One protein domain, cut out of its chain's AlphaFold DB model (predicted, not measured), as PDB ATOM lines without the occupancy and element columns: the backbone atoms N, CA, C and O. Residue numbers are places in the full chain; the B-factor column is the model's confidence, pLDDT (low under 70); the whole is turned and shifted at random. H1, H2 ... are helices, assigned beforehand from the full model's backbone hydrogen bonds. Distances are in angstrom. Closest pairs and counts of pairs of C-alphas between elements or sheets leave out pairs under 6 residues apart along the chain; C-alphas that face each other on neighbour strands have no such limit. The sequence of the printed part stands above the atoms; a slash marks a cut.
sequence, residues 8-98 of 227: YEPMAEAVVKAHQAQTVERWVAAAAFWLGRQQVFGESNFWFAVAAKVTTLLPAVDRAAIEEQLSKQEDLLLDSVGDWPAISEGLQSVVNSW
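What this domain is: This is residues 8 to 98 of the 227 residues of an uncharacterized protein of Rhizobium sp. NFR12 (UniProt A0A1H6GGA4). A helical hairpin, H3 beside H2, makes the core of an elongated all-helix domain. H4 and H5 pack near one end of it, H1 packs on H2 toward the other, and H6 packs on H1 at the far end. Residues 81 to 88 run back along the length from H5 to H6. The printed part has 91 residues, with six named helices, H1 to H6 in chain order, and no named strand. It is compact, with a radius of gyration of the C-alphas of 12.2 A and spans of 36 by 24 by 22 A.

Where its parts are: H3, the longest helix, is residues 44 to 57, 20.1 A long, from C-alpha 44 at (-6.860, 19.613, 21.751). H2 is residues 26 to 37, 16.8 A, and H1 residues 8 to 20, 18.1 A. H4 is residues 60 to 67, H5 residues 72 to 80, and H6 residues 89 to 97, ending with C-alpha 97 at (-18.228, 4.160, 26.512).

How they stand to each other: H2 and H3 are the hubs and form a hairpin, at a shallow tilt of 25 degrees, opposite ways; their closest C-alphas, Gly 36 and Ser 44, are 4.2 A apart. H3 touches H4 with residues 55 to 57 alone, closest C-alphas Thr 55 and Arg 63, 5.5 A, also a hairpin. H5 touches H3 at a steep tilt of 67 degrees, only just short of about perpendicular; the closest C-alphas are Ala 52 and Leu 78, 5.3 A. H1 touches H2, closest C-alphas Val 15 and Val 28, 5.9 A. H6 touches H1, closest C-alphas Glu 13 and Val 95, 5.4 A, and is apart from H3. Each O i to N i+4 pair is within hydrogen-bond range in H1, H2, H4 and H6, against 9 of 10 in H3 and 0 of 5 in H5, where 4 of 6 O i to N i+3 pairs are.

The domain as a whole: The C-alphas farthest apart, Ala 60 and Ser 97, are 36.5 A apart. The printed part has no cut and no long link. Mean pLDDT of the printed part is 94.8, and no printed residue is under 70.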
ATOM      1  N   TYR A   8     -18.765  13.776  15.712       87.25
ATOM      2  CA  TYR A   8     -17.450  13.873  16.350       87.25
ATOM      3  C   TYR A   8     -17.118  12.666  17.236       87.25
ATOM      4  O   TYR A   8     -15.947  12.310  17.309       87.25
ATOM      5  N   GLU A   9     -18.095  11.993  17.857       88.62
ATOM      6  CA  GLU A   9     -17.840  10.769  18.630       88.62
ATOM      7  C   GLU A   9     -17.282   9.616  17.772       88.62
ATOM      8  O   GLU A   9     -16.199   9.124  18.105       88.62
ATOM      9  N   PRO A  10     -17.911   9.212  16.645       89.19
ATOM     10  CA  PRO A  10     -17.345   8.166  15.788       89.19
ATOM     11  C   PRO A  10     -16.029   8.600  15.127       89.19
ATOM     12  O   PRO A  10     -15.147   7.774  14.894       89.19
ATOM     13  N   MET A  11     -15.857   9.897  14.843       92.62
ATOM     14  CA  MET A  11     -14.594  10.424  14.319       92.62
ATOM     15  C   MET A  11     -13.465  10.313  15.352       92.62
ATOM     16  O   MET A  11     -12.368   9.874  15.012       92.62
ATOM     17  N   ALA A  12     -13.727  10.671  16.609       94.25
ATOM     18  CA  ALA A  12     -12.764  10.540  17.695       94.25
ATOM     19  C   ALA A  12     -12.420   9.070  17.975       94.25
ATOM     20  O   ALA A  12     -11.243   8.745  18.130       94.25
ATOM     21  N   GLU A  13     -13.410   8.172  17.962       92.88
ATOM     22  CA  GLU A  13     -13.177   6.727  18.052       92.88
ATOM     23  C   GLU A  13     -12.255   6.237  16.925       92.88
ATOM     24  O   GLU A  13     -11.276   5.531  17.182       92.88
ATOM     25  N   ALA A  14     -12.527   6.638  15.678       94.56
ATOM     26  CA  ALA A  14     -11.725   6.246  14.524       94.56
ATOM     27  C   ALA A  14     -10.276   6.749  14.625       94.56
ATOM     28  O   ALA A  14      -9.344   5.978  14.388       94.56
ATOM     29  N   VAL A  15     -10.070   8.011  15.016       97.00
ATOM     30  CA  VAL A  15      -8.725   8.583  15.196       97.00
ATOM     31  C   VAL A  15      -7.980   7.900  16.343       97.00
ATOM     32  O   VAL A  15      -6.799   7.601  16.193       97.00
ATOM     33  N   VAL A  16      -8.643   7.584  17.462       96.44
ATOM     34  CA  VAL A  16      -8.014   6.857  18.580       96.44
ATOM     35  C   VAL A  16      -7.603   5.441  18.172       96.44
ATOM     36  O   VAL A  16      -6.488   5.019  18.482       96.44
ATOM     37  N   LYS A  17      -8.438   4.717  17.417       95.19
ATOM     38  CA  LYS A  17      -8.074   3.394  16.881       95.19
ATOM     39  C   LYS A  17      -6.910   3.477  15.892       95.19
ATOM     40  O   LYS A  17      -5.978   2.681  15.983       95.19
ATOM     41  N   ALA A  18      -6.929   4.459  14.990       97.25
ATOM     42  CA  ALA A  18      -5.831   4.715  14.060       97.25
ATOM     43  C   ALA A  18      -4.529   5.055  14.798       97.25
ATOM     44  O   ALA A  18      -3.474   4.540  14.448       97.25
ATOM     45  N   HIS A  19      -4.604   5.860  15.860       97.56
ATOM     46  CA  HIS A  19      -3.473   6.166  16.728       97.56
ATOM     47  C   HIS A  19      -2.887   4.900  17.375       97.56
ATOM     48  O   HIS A  19      -1.683   4.666  17.296       97.56
ATOM     49  N   GLN A  20      -3.729   4.053  17.974       96.00
ATOM     50  CA  GLN A  20      -3.301   2.790  18.591       96.00
ATOM     51  C   GLN A  20      -2.660   1.832  17.576       96.00
ATOM     52  O   GLN A  20      -1.705   1.132  17.905       96.00
ATOM     53  N   ALA A  21      -3.160   1.828  16.340       97.19
ATOM     54  CA  ALA A  21      -2.606   1.059  15.229       97.19
ATOM     55  C   ALA A  21      -1.434   1.759  14.512       97.19
ATOM     56  O   ALA A  21      -0.896   1.201  13.557       97.19
ATOM     57  N   GLN A  22      -1.057   2.971  14.938       97.00
ATOM     58  CA  GLN A  22      -0.059   3.827  14.286       97.00
ATOM     59  C   GLN A  22      -0.308   4.004  12.778       97.00
ATOM     60  O   GLN A  22       0.617   4.030  11.967       97.00
ATOM     61  N   THR A  23      -1.579   4.106  12.387       97.88
ATOM     62  CA  THR A  23      -2.003   4.277  10.998       97.88
ATOM     63  C   THR A  23      -1.574   5.643  10.468       97.88
ATOM     64  O   THR A  23      -1.882   6.681  11.054       97.88
ATOM     65  N   VAL A  24      -0.890   5.639   9.323       97.56
ATOM     66  CA  VAL A  24      -0.398   6.845   8.646       97.56
ATOM     67  C   VAL A  24      -1.181   7.046   7.353       97.56
ATOM     68  O   VAL A  24      -0.770   6.617   6.279       97.56
ATOM     69  N   GLU A  25      -2.339   7.688   7.466       97.88
ATOM     70  CA  GLU A  25      -3.201   8.005   6.326       97.88
ATOM     71  C   GLU A  25      -3.682   9.452   6.395       97.88
ATOM     72  O   GLU A  25      -3.868  10.023   7.473       97.88
ATOM     73  N   ARG A  26      -3.913  10.057   5.224       97.38
ATOM     74  CA  ARG A  26      -4.282  11.475   5.113       97.38
ATOM     75  C   ARG A  26      -5.540  11.822   5.913       97.38
ATOM     76  O   ARG A  26      -5.617  12.905   6.489       97.38
ATOM     77  N   TRP A  27      -6.518  10.915   5.968       97.56
ATOM     78  CA  TRP A  27      -7.750  11.149   6.724       97.56
ATOM     79  C   TRP A  27      -7.497  11.222   8.233       97.56
ATOM     80  O   TRP A  27      -8.177  11.998   8.897       97.56
ATOM     81  N   VAL A  28      -6.516  10.484   8.769       98.25
ATOM     82  CA  VAL A  28      -6.180  10.508  10.203       98.25
ATOM     83  C   VAL A  28      -5.628  11.881  10.569       98.25
ATOM     84  O   VAL A  28      -6.103  12.491  11.524       98.25
ATOM     85  N   ALA A  29      -4.689  12.404   9.770       97.88
ATOM     86  CA  ALA A  29      -4.148  13.752   9.956       97.88
ATOM     87  C   ALA A  29      -5.250  14.820   9.871       97.88
ATOM     88  O   ALA A  29      -5.380  15.647  10.773       97.88
ATOM     89  N   ALA A  30      -6.077  14.773   8.823       97.81
ATOM     90  CA  ALA A  30      -7.151  15.742   8.617       97.81
ATOM     91  C   ALA A  30      -8.200  15.711   9.744       97.81
ATOM     92  O   ALA A  30      -8.584  16.761  10.264       97.81
ATOM     93  N   ALA A  31      -8.638  14.516  10.153       97.69
ATOM     94  CA  ALA A  31      -9.597  14.343  11.239       97.69
ATOM     95  C   ALA A  31      -9.013  14.809  12.580       97.69
ATOM     96  O   ALA A  31      -9.682  15.528  13.314       97.69
ATOM     97  N   ALA A  32      -7.754  14.480  12.878       97.81
ATOM     98  CA  ALA A  32      -7.092  14.910  14.104       97.81
ATOM     99  C   ALA A  32      -6.926  16.443  14.170       97.81
ATOM    100  O   ALA A  32      -7.240  17.041  15.199       97.81
ATOM    101  N   PHE A  33      -6.550  17.113  13.070       98.06
ATOM    102  CA  PHE A  33      -6.551  18.585  13.021       98.06
ATOM    103  C   PHE A  33      -7.947  19.163  13.268       98.06
ATOM    104  O   PHE A  33      -8.101  20.115  14.034       98.06
ATOM    105  N   TRP A  34      -8.984  18.583  12.657       97.38
ATOM    106  CA  TRP A  34     -10.358  19.035  12.861       97.38
ATOM    107  C   TRP A  34     -10.814  18.867  14.320       97.38
ATOM    108  O   TRP A  34     -11.324  19.823  14.905       97.38
ATOM    109  N   LEU A  35     -10.567  17.707  14.937       97.00
ATOM    110  CA  LEU A  35     -10.892  17.437  16.344       97.00
ATOM    111  C   LEU A  35     -10.166  18.408  17.290       97.00
ATOM    112  O   LEU A  35     -10.775  18.925  18.231       97.00
ATOM    113  N   GLY A  36      -8.895  18.714  17.002       97.00
ATOM    114  CA  GLY A  36      -8.105  19.699  17.739       97.00
ATOM    115  C   GLY A  36      -8.707  21.103  17.675       97.00
ATOM    116  O   GLY A  36      -8.888  21.739  18.719       97.00
ATOM    117  N   ARG A  37      -9.097  21.548  16.471       96.81
ATOM    118  CA  ARG A  37      -9.757  22.845  16.221       96.81
ATOM    119  C   ARG A  37     -11.110  22.962  16.921       96.81
ATOM    120  O   ARG A  37     -11.428  24.021  17.454       96.81
ATOM    121  N   GLN A  38     -11.896  21.887  16.922       95.81
ATOM    122  CA  GLN A  38     -13.202  21.839  17.590       95.81
ATOM    123  C   GLN A  38     -13.101  21.615  19.106       95.81
ATOM    124  O   GLN A  38     -14.124  21.617  19.786       95.81
ATOM    125  N   GLN A  39     -11.888  21.437  19.642       94.75
ATOM    126  CA  GLN A  39     -11.640  21.178  21.063       94.75
ATOM    127  C   GLN A  39     -12.449  19.986  21.588       94.75
ATOM    128  O   GLN A  39     -12.952  19.992  22.714       94.75
ATOM    129  N   VAL A  40     -12.594  18.949  20.753       94.31
ATOM    130  CA  VAL A  40     -13.436  17.793  21.069       94.31
ATOM    131  C   VAL A  40     -12.921  17.114  22.334       94.31
ATOM    132  O   VAL A  40     -11.729  16.823  22.463       94.31
ATOM    133  N   PHE A  41     -13.835  16.908  23.284       92.56
ATOM    134  CA  PHE A  41     -13.573  16.366  24.624       92.56
ATOM    135  C   PHE A  41     -12.540  17.141  25.462       92.56
ATOM    136  O   PHE A  41     -12.089  16.635  26.481       92.56
ATOM    137  N   GLY A  42     -12.174  18.370  25.071       93.69
ATOM    138  CA  GLY A  42     -11.144  19.158  25.757       93.69
ATOM    139  C   GLY A  42      -9.709  18.665  25.527       93.69
ATOM    140  O   GLY A  42      -8.794  19.120  26.205       93.69
ATOM    141  N   GLU A  43      -9.495  17.768  24.560       95.31
ATOM    142  CA  GLU A  43      -8.225  17.062  24.329       95.31
ATOM    143  C   GLU A  43      -7.429  17.638  23.140       95.31
ATOM    144  O   GLU A  43      -6.751  16.918  22.406       95.31
ATOM    145  N   SER A  44      -7.494  18.959  22.913       95.19
ATOM    146  CA  SER A  44      -6.860  19.613  21.751       95.19
ATOM    147  C   SER A  44      -5.377  19.287  21.597       95.19
ATOM    148  O   SER A  44      -4.921  19.060  20.480       95.19
ATOM    149  N   ASN A  45      -4.629  19.226  22.701       95.06
ATOM    150  CA  ASN A  45      -3.199  18.918  22.665       95.06
ATOM    151  C   ASN A  45      -2.934  17.504  22.135       95.06
ATOM    152  O   ASN A  45      -2.034  17.321  21.320       95.06
ATOM    153  N   PHE A  46      -3.734  16.522  22.562       96.44
ATOM    154  CA  PHE A  46      -3.645  15.158  22.052       96.44
ATOM    155  C   PHE A  46      -3.952  15.131  20.551       96.44
ATOM    156  O   PHE A  46      -3.144  14.631  19.769       96.44
ATOM    157  N   TRP A  47      -5.067  15.735  20.130       97.62
ATOM    158  CA  TRP A  47      -5.478  15.742  18.725       97.62
ATOM    159  C   TRP A  47      -4.440  16.383  17.808       97.62
ATOM    160  O   TRP A  47      -4.066  15.800  16.792       97.62
ATOM    161  N   PHE A  48      -3.917  17.547  18.185       97.56
ATOM    162  CA  PHE A  48      -2.887  18.231  17.414       97.56
ATOM    163  C   PHE A  48      -1.559  17.463  17.386       97.56
ATOM    164  O   PHE A  48      -0.915  17.414  16.338       97.56
ATOM    165  N   ALA A  49      -1.173  16.805  18.484       97.19
ATOM    166  CA  ALA A  49       0.017  15.958  18.509       97.19
ATOM    167  C   ALA A  49      -0.122  14.741  17.576       97.19
ATOM    168  O   ALA A  49       0.807  14.439  16.826       97.19
ATOM    169  N   VAL A  50      -1.289  14.080  17.556       97.81
ATOM    170  CA  VAL A  50      -1.582  13.001  16.593       97.81
ATOM    171  C   VAL A  50      -1.540  13.536  15.163       97.81
ATOM    172  O   VAL A  50      -0.902  12.934  14.302       97.81
ATOM    173  N   ALA A  51      -2.175  14.681  14.909       97.94
ATOM    174  CA  ALA A  51      -2.229  15.287  13.586       97.94
ATOM    175  C   ALA A  51      -0.827  15.600  13.042       97.94
ATOM    176  O   ALA A  51      -0.496  15.212  11.919       97.94
ATOM    177  N   ALA A  52       0.026  16.223  13.859       97.88
ATOM    178  CA  ALA A  52       1.404  16.538  13.503       97.88
ATOM    179  C   ALA A  52       2.249  15.269  13.293       97.88
ATOM    180  O   ALA A  52       2.971  15.150  12.297       97.88
ATOM    181  N   LYS A  53       2.104  14.271  14.179       97.94
ATOM    182  CA  LYS A  53       2.797  12.982  14.055       97.94
ATOM    183  C   LYS A  53       2.446  12.264  12.759       97.94
ATOM    184  O   LYS A  53       3.345  11.816  12.056       97.94
ATOM    185  N   VAL A  54       1.164  12.183  12.414       98.12
ATOM    186  CA  VAL A  54       0.735  11.542  11.167       98.12
ATOM    187  C   VAL A  54       1.229  12.345   9.967       98.12
ATOM    188  O   VAL A  54       1.812  11.763   9.060       98.12
ATOM    189  N   THR A  55       1.064  13.670   9.978       98.19
ATOM    190  CA  THR A  55       1.438  14.547   8.852       98.19
ATOM    191  C   THR A  55       2.915  14.432   8.486       98.19
ATOM    192  O   THR A  55       3.247  14.323   7.308       98.19
ATOM    193  N   THR A  56       3.808  14.378   9.477       97.12
ATOM    194  CA  THR A  56       5.253  14.216   9.225       97.12
ATOM    195  C   THR A  56       5.627  12.855   8.639       97.12
ATOM    196  O   THR A  56       6.650  12.756   7.960       97.12
ATOM    197  N   LEU A  57       4.806  11.826   8.866       96.94
ATOM    198  CA  LEU A  57       5.004  10.470   8.353       96.94
ATOM    199  C   LEU A  57       4.303  10.223   7.004       96.94
ATOM    200  O   LEU A  57       4.562   9.198   6.373       96.94
ATOM    201  N   LEU A  58       3.427  11.130   6.556       97.94
ATOM    202  CA  LEU A  58       2.714  10.983   5.287       97.94
ATOM    203  C   LEU A  58       3.671  11.020   4.081       97.94
ATOM    204  O   LEU A  58       4.692  11.716   4.105       97.94
ATOM    205  N   PRO A  59       3.310  10.346   2.971       97.44
ATOM    206  CA  PRO A  59       3.969  10.550   1.685       97.44
ATOM    207  C   PRO A  59       3.982  12.033   1.294       97.44
ATOM    208  O   PRO A  59       3.020  12.752   1.555       97.44
ATOM    209  N   ALA A  60       5.039  12.480   0.607       96.75
ATOM    210  CA  ALA A  60       5.277  13.899   0.315       96.75
ATOM    211  C   ALA A  60       4.074  14.628  -0.315       96.75
ATOM    212  O   ALA A  60       3.800  15.772   0.037       96.75
ATOM    213  N   VAL A  61       3.340  13.958  -1.211       96.94
ATOM    214  CA  VAL A  61       2.150  14.528  -1.868       96.94
ATOM    215  C   VAL A  61       1.019  14.772  -0.865       96.94
ATOM    216  O   VAL A  61       0.441  15.856  -0.848       96.94
ATOM    217  N   ASP A  62       0.716  13.793  -0.014       97.31
ATOM    218  CA  ASP A  62      -0.352  13.923   0.982       97.31
ATOM    219  C   ASP A  62       0.043  14.861   2.124       97.31
ATOM    220  O   ASP A  62      -0.799  15.611   2.613       97.31
ATOM    221  N   ARG A  63       1.324  14.866   2.511       97.44
ATOM    222  CA  ARG A  63       1.879  15.807   3.486       97.44
ATOM    223  C   ARG A  63       1.717  17.253   3.016       97.44
ATOM    224  O   ARG A  63       1.132  18.051   3.742       97.44
ATOM    225  N   ALA A  64       2.156  17.563   1.796       97.00
ATOM    226  CA  ALA A  64       2.042  18.908   1.231       97.00
ATOM    227  C   ALA A  64       0.579  19.383   1.163       97.00
ATOM    228  O   ALA A  64       0.282  20.530   1.488       97.00
ATOM    229  N   ALA A  65      -0.350  18.485   0.810       96.56
ATOM    230  CA  ALA A  65      -1.779  18.798   0.763       96.56
ATOM    231  C   ALA A  65      -2.388  19.118   2.145       96.56
ATOM    232  O   ALA A  65      -3.376  19.852   2.223       96.56
ATOM    233  N   ILE A  66      -1.841  18.553   3.228       97.44
ATOM    234  CA  ILE A  66      -2.237  18.899   4.600       97.44
ATOM    235  C   ILE A  66      -1.594  20.222   5.022       97.44
ATOM    236  O   ILE A  66      -2.313  21.092   5.505       97.44
ATOM    237  N   GLU A  67      -0.285  20.393   4.801       96.62
ATOM    238  CA  GLU A  67       0.473  21.608   5.152       96.62
ATOM    239  C   GLU A  67      -0.144  22.877   4.535       96.62
ATOM    240  O   GLU A  67      -0.281  23.887   5.221       96.62
ATOM    241  N   GLU A  68      -0.636  22.811   3.291       96.75
ATOM    242  CA  GLU A  68      -1.318  23.935   2.622       96.75
ATOM    243  C   GLU A  68      -2.590  24.417   3.357       96.75
ATOM    244  O   GLU A  68      -3.022  25.559   3.190       96.75
ATOM    245  N   GLN A  69      -3.193  23.573   4.197       96.00
ATOM    246  CA  GLN A  69      -4.419  23.875   4.946       96.00
ATOM    247  C   GLN A  69      -4.166  24.272   6.411       96.00
ATOM    248  O   GLN A  69      -5.126  24.521   7.158       96.00
ATOM    249  N   LEU A  70      -2.903  24.301   6.848       96.56
ATOM    250  CA  LEU A  70      -2.538  24.639   8.220       96.56
ATOM    251  C   LEU A  70      -2.468  26.151   8.422       96.56
ATOM    252  O   LEU A  70      -2.009  26.922   7.580       96.56
ATOM    253  N   SER A  71      -2.912  26.595   9.593       95.62
ATOM    254  CA  SER A  71      -2.574  27.928  10.080       95.62
ATOM    255  C   SER A  71      -1.098  27.992  10.483       95.62
ATOM    256  O   SER A  71      -0.480  26.977  10.796       95.62
ATOM    257  N   LYS A  72      -0.539  29.205  10.591       94.62
ATOM    258  CA  LYS A  72       0.847  29.402  11.060       94.62
ATOM    259  C   LYS A  72       1.136  28.750  12.415       94.62
ATOM    260  O   LYS A  72       2.265  28.365  12.668       94.62
ATOM    261  N   GLN A  73       0.147  28.682  13.305       93.06
ATOM    262  CA  GLN A  73       0.319  28.058  14.619       93.06
ATOM    263  C   GLN A  73       0.348  26.533  14.527       93.06
ATOM    264  O   GLN A  73       1.096  25.900  15.259       93.06
ATOM    265  N   GLU A  74      -0.454  25.954  13.634       95.19
ATOM    266  CA  GLU A  74      -0.502  24.506  13.419       95.19
ATOM    267  C   GLU A  74       0.731  24.002  12.671       95.19
ATOM    268  O   GLU A  74       1.227  22.925  12.981       95.19
ATOM    269  N   ASP A  75       1.255  24.797  11.741       94.38
ATOM    270  CA  ASP A  75       2.477  24.485  10.997       94.38
ATOM    271  C   ASP A  75       3.691  24.339  11.934       94.38
ATOM    272  O   ASP A  75       4.433  23.365  11.861       94.38
ATOM    273  N   LEU A  76       3.806  25.221  12.939       94.94
ATOM    274  CA  LEU A  76       4.849  25.144  13.974       94.94
ATOM    275  C   LEU A  76       4.803  23.851  14.805       94.94
ATOM    276  O   LEU A  76       5.801  23.478  15.421       94.94
ATOM    277  N   LEU A  77       3.663  23.152  14.851       93.31
ATOM    278  CA  LEU A  77       3.574  21.873  15.558       93.31
ATOM    279  C   LEU A  77       4.409  20.792  14.866       93.31
ATOM    280  O   LEU A  77       4.920  19.900  15.546       93.31
ATOM    281  N   LEU A  78       4.587  20.885  13.542       93.50
ATOM    282  CA  LEU A  78       5.355  19.924  12.748       93.50
ATOM    283  C   LEU A  78       6.853  19.945  13.087       93.50
ATOM    284  O   LEU A  78       7.521  18.918  12.969       93.50
ATOM    285  N   ASP A  79       7.360  21.071  13.593       89.88
ATOM    286  CA  ASP A  79       8.758  21.238  14.008       89.88
ATOM    287  C   ASP A  79       9.065  20.601  15.375       89.88
ATOM    288  O   ASP A  79      10.225  20.454  15.761       89.88
ATOM    289  N   SER A  80       8.027  20.221  16.125       84.75
ATOM    290  CA  SER A  80       8.123  19.738  17.511       84.75
ATOM    291  C   SER A  80       7.633  18.298  17.693       84.75
ATOM    292  O   SER A  80       7.324  17.869  18.807       84.75
ATOM    293  N   VAL A  81       7.557  17.529  16.602       88.19
ATOM    294  CA  VAL A  81       7.012  16.166  16.613       88.19
ATOM    295  C   VAL A  81       7.920  15.205  17.380       88.19
ATOM    296  O   VAL A  81       9.024  14.878  16.948       88.19
ATOM    297  N   GLY A  82       7.414  14.715  18.512       86.31
ATOM    298  CA  GLY A  82       8.026  13.655  19.310       86.31
ATOM    299  C   GLY A  82       7.506  12.254  18.968       86.31
ATOM    300  O   GLY A  82       7.103  11.953  17.835       86.31
ATOM    301  N   ASP A  83       7.511  11.374  19.966       93.38
ATOM    302  CA  ASP A  83       6.845  10.072  19.893       93.38
ATOM    303  C   ASP A  83       5.318  10.216  19.791       93.38
ATOM    304  O   ASP A  83       4.756  11.300  19.958       93.38
ATOM    305  N   TRP A  84       4.636   9.112  19.472       94.38
ATOM    306  CA  TRP A  84       3.173   9.069  19.464       94.38
ATOM    307  C   TRP A  84       2.614   9.489  20.840       94.38
ATOM    308  O   TRP A  84       3.095   8.981  21.859       94.38
ATOM    309  N   PRO A  85       1.642  10.419  20.904       95.06
ATOM    310  CA  PRO A  85       1.165  10.967  22.170       95.06
ATOM    311  C   PRO A  85       0.411   9.923  23.001       95.06
ATOM    312  O   PRO A  85      -0.327   9.090  22.483       95.06
ATOM    313  N   ALA A  86       0.542   9.984  24.326       95.44
ATOM    314  CA  ALA A  86      -0.255   9.131  25.201       95.44
ATOM    315  C   ALA A  86      -1.741   9.532  25.146       95.44
ATOM    316  O   ALA A  86      -2.071  10.716  25.212       95.44
ATOM    317  N   ILE A  87      -2.631   8.542  25.061       95.62
ATOM    318  CA  ILE A  87      -4.080   8.750  25.188       95.62
ATOM    319  C   ILE A  87      -4.396   8.927  26.677       95.62
ATOM    320  O   ILE A  87      -3.973   8.108  27.495       95.62
ATOM    321  N   SER A  88      -5.135   9.977  27.041       95.31
ATOM    322  CA  SER A  88      -5.579  10.175  28.424       95.31
ATOM    323  C   SER A  88      -6.600   9.103  28.838       95.31
ATOM    324  O   SER A  88      -7.384   8.618  28.018       95.31
ATOM    325  N   GLU A  89      -6.645   8.747  30.126       94.06
ATOM    326  CA  GLU A  89      -7.666   7.818  30.641       94.06
ATOM    327  C   GLU A  89      -9.092   8.341  30.395       94.06
ATOM    328  O   GLU A  89      -9.992   7.566  30.074       94.06
ATOM    329  N   GLY A  90      -9.284   9.663  30.484       91.31
ATOM    330  CA  GLY A  90     -10.562  10.319  30.213       91.31
ATOM    331  C   GLY A  90     -11.016  10.124  28.769       91.31
ATOM    332  O   GLY A  90     -12.131   9.657  28.534       91.31
ATOM    333  N   LEU A  91     -10.137  10.397  27.800       92.94
ATOM    334  CA  LEU A  91     -10.435  10.194  26.385       92.94
ATOM    335  C   LEU A  91     -10.695   8.718  26.070       92.94
ATOM    336  O   LEU A  91     -11.661   8.390  25.380       92.94
ATOM    337  N   GLN A  92      -9.868   7.822  26.616       92.88
ATOM    338  CA  GLN A  92     -10.031   6.384  26.429       92.88
ATOM    339  C   GLN A  92     -11.376   5.892  26.985       92.88
ATOM    340  O   GLN A  92     -12.047   5.090  26.336       92.88
ATOM    341  N   SER A  93     -11.798   6.397  28.149       90.50
ATOM    342  CA  SER A  93     -13.099   6.080  28.741       90.50
ATOM    343  C   SER A  93     -14.250   6.579  27.874       90.50
ATOM    344  O   SER A  93     -15.196   5.829  27.648       90.50
ATOM    345  N   VAL A  94     -14.180   7.816  27.370       86.94
ATOM    346  CA  VAL A  94     -15.236   8.391  26.521       86.94
ATOM    347  C   VAL A  94     -15.407   7.565  25.250       86.94
ATOM    348  O   VAL A  94     -16.517   7.112  24.973       86.94
ATOM    349  N   VAL A  95     -14.311   7.288  24.539       88.75
ATOM    350  CA  VAL A  95     -14.324   6.485  23.308       88.75
ATOM    351  C   VAL A  95     -14.857   5.072  23.558       88.75
ATOM    352  O   VAL A  95     -15.698   4.603  22.802       88.75
ATOM    353  N   ASN A  96     -14.431   4.412  24.639       87.62
ATOM    354  CA  ASN A  96     -14.881   3.052  24.955       87.62
ATOM    355  C   ASN A  96     -16.340   2.989  25.431       87.62
ATOM    356  O   ASN A  96     -16.980   1.948  25.311       87.62
ATOM    357  N   SER A  97     -16.848   4.073  26.020       82.31
ATOM    358  CA  SER A  97     -18.228   4.160  26.512       82.31
ATOM    359  C   SER A  97     -19.234   4.534  25.427       82.31
ATOM    360  O   SER A  97     -20.438   4.376  25.627       82.31
ATOM    361  N   TRP A  98     -18.760   5.052  24.292       77.88
ATOM    362  CA  TRP A  98     -19.634   5.438  23.200       77.88
ATOM    363  C   TRP A  98     -20.246   4.193  22.558       77.88
ATOM    364  O   TRP A  98     -19.563   3.263  22.141       77.88
TER     365      TRP A  98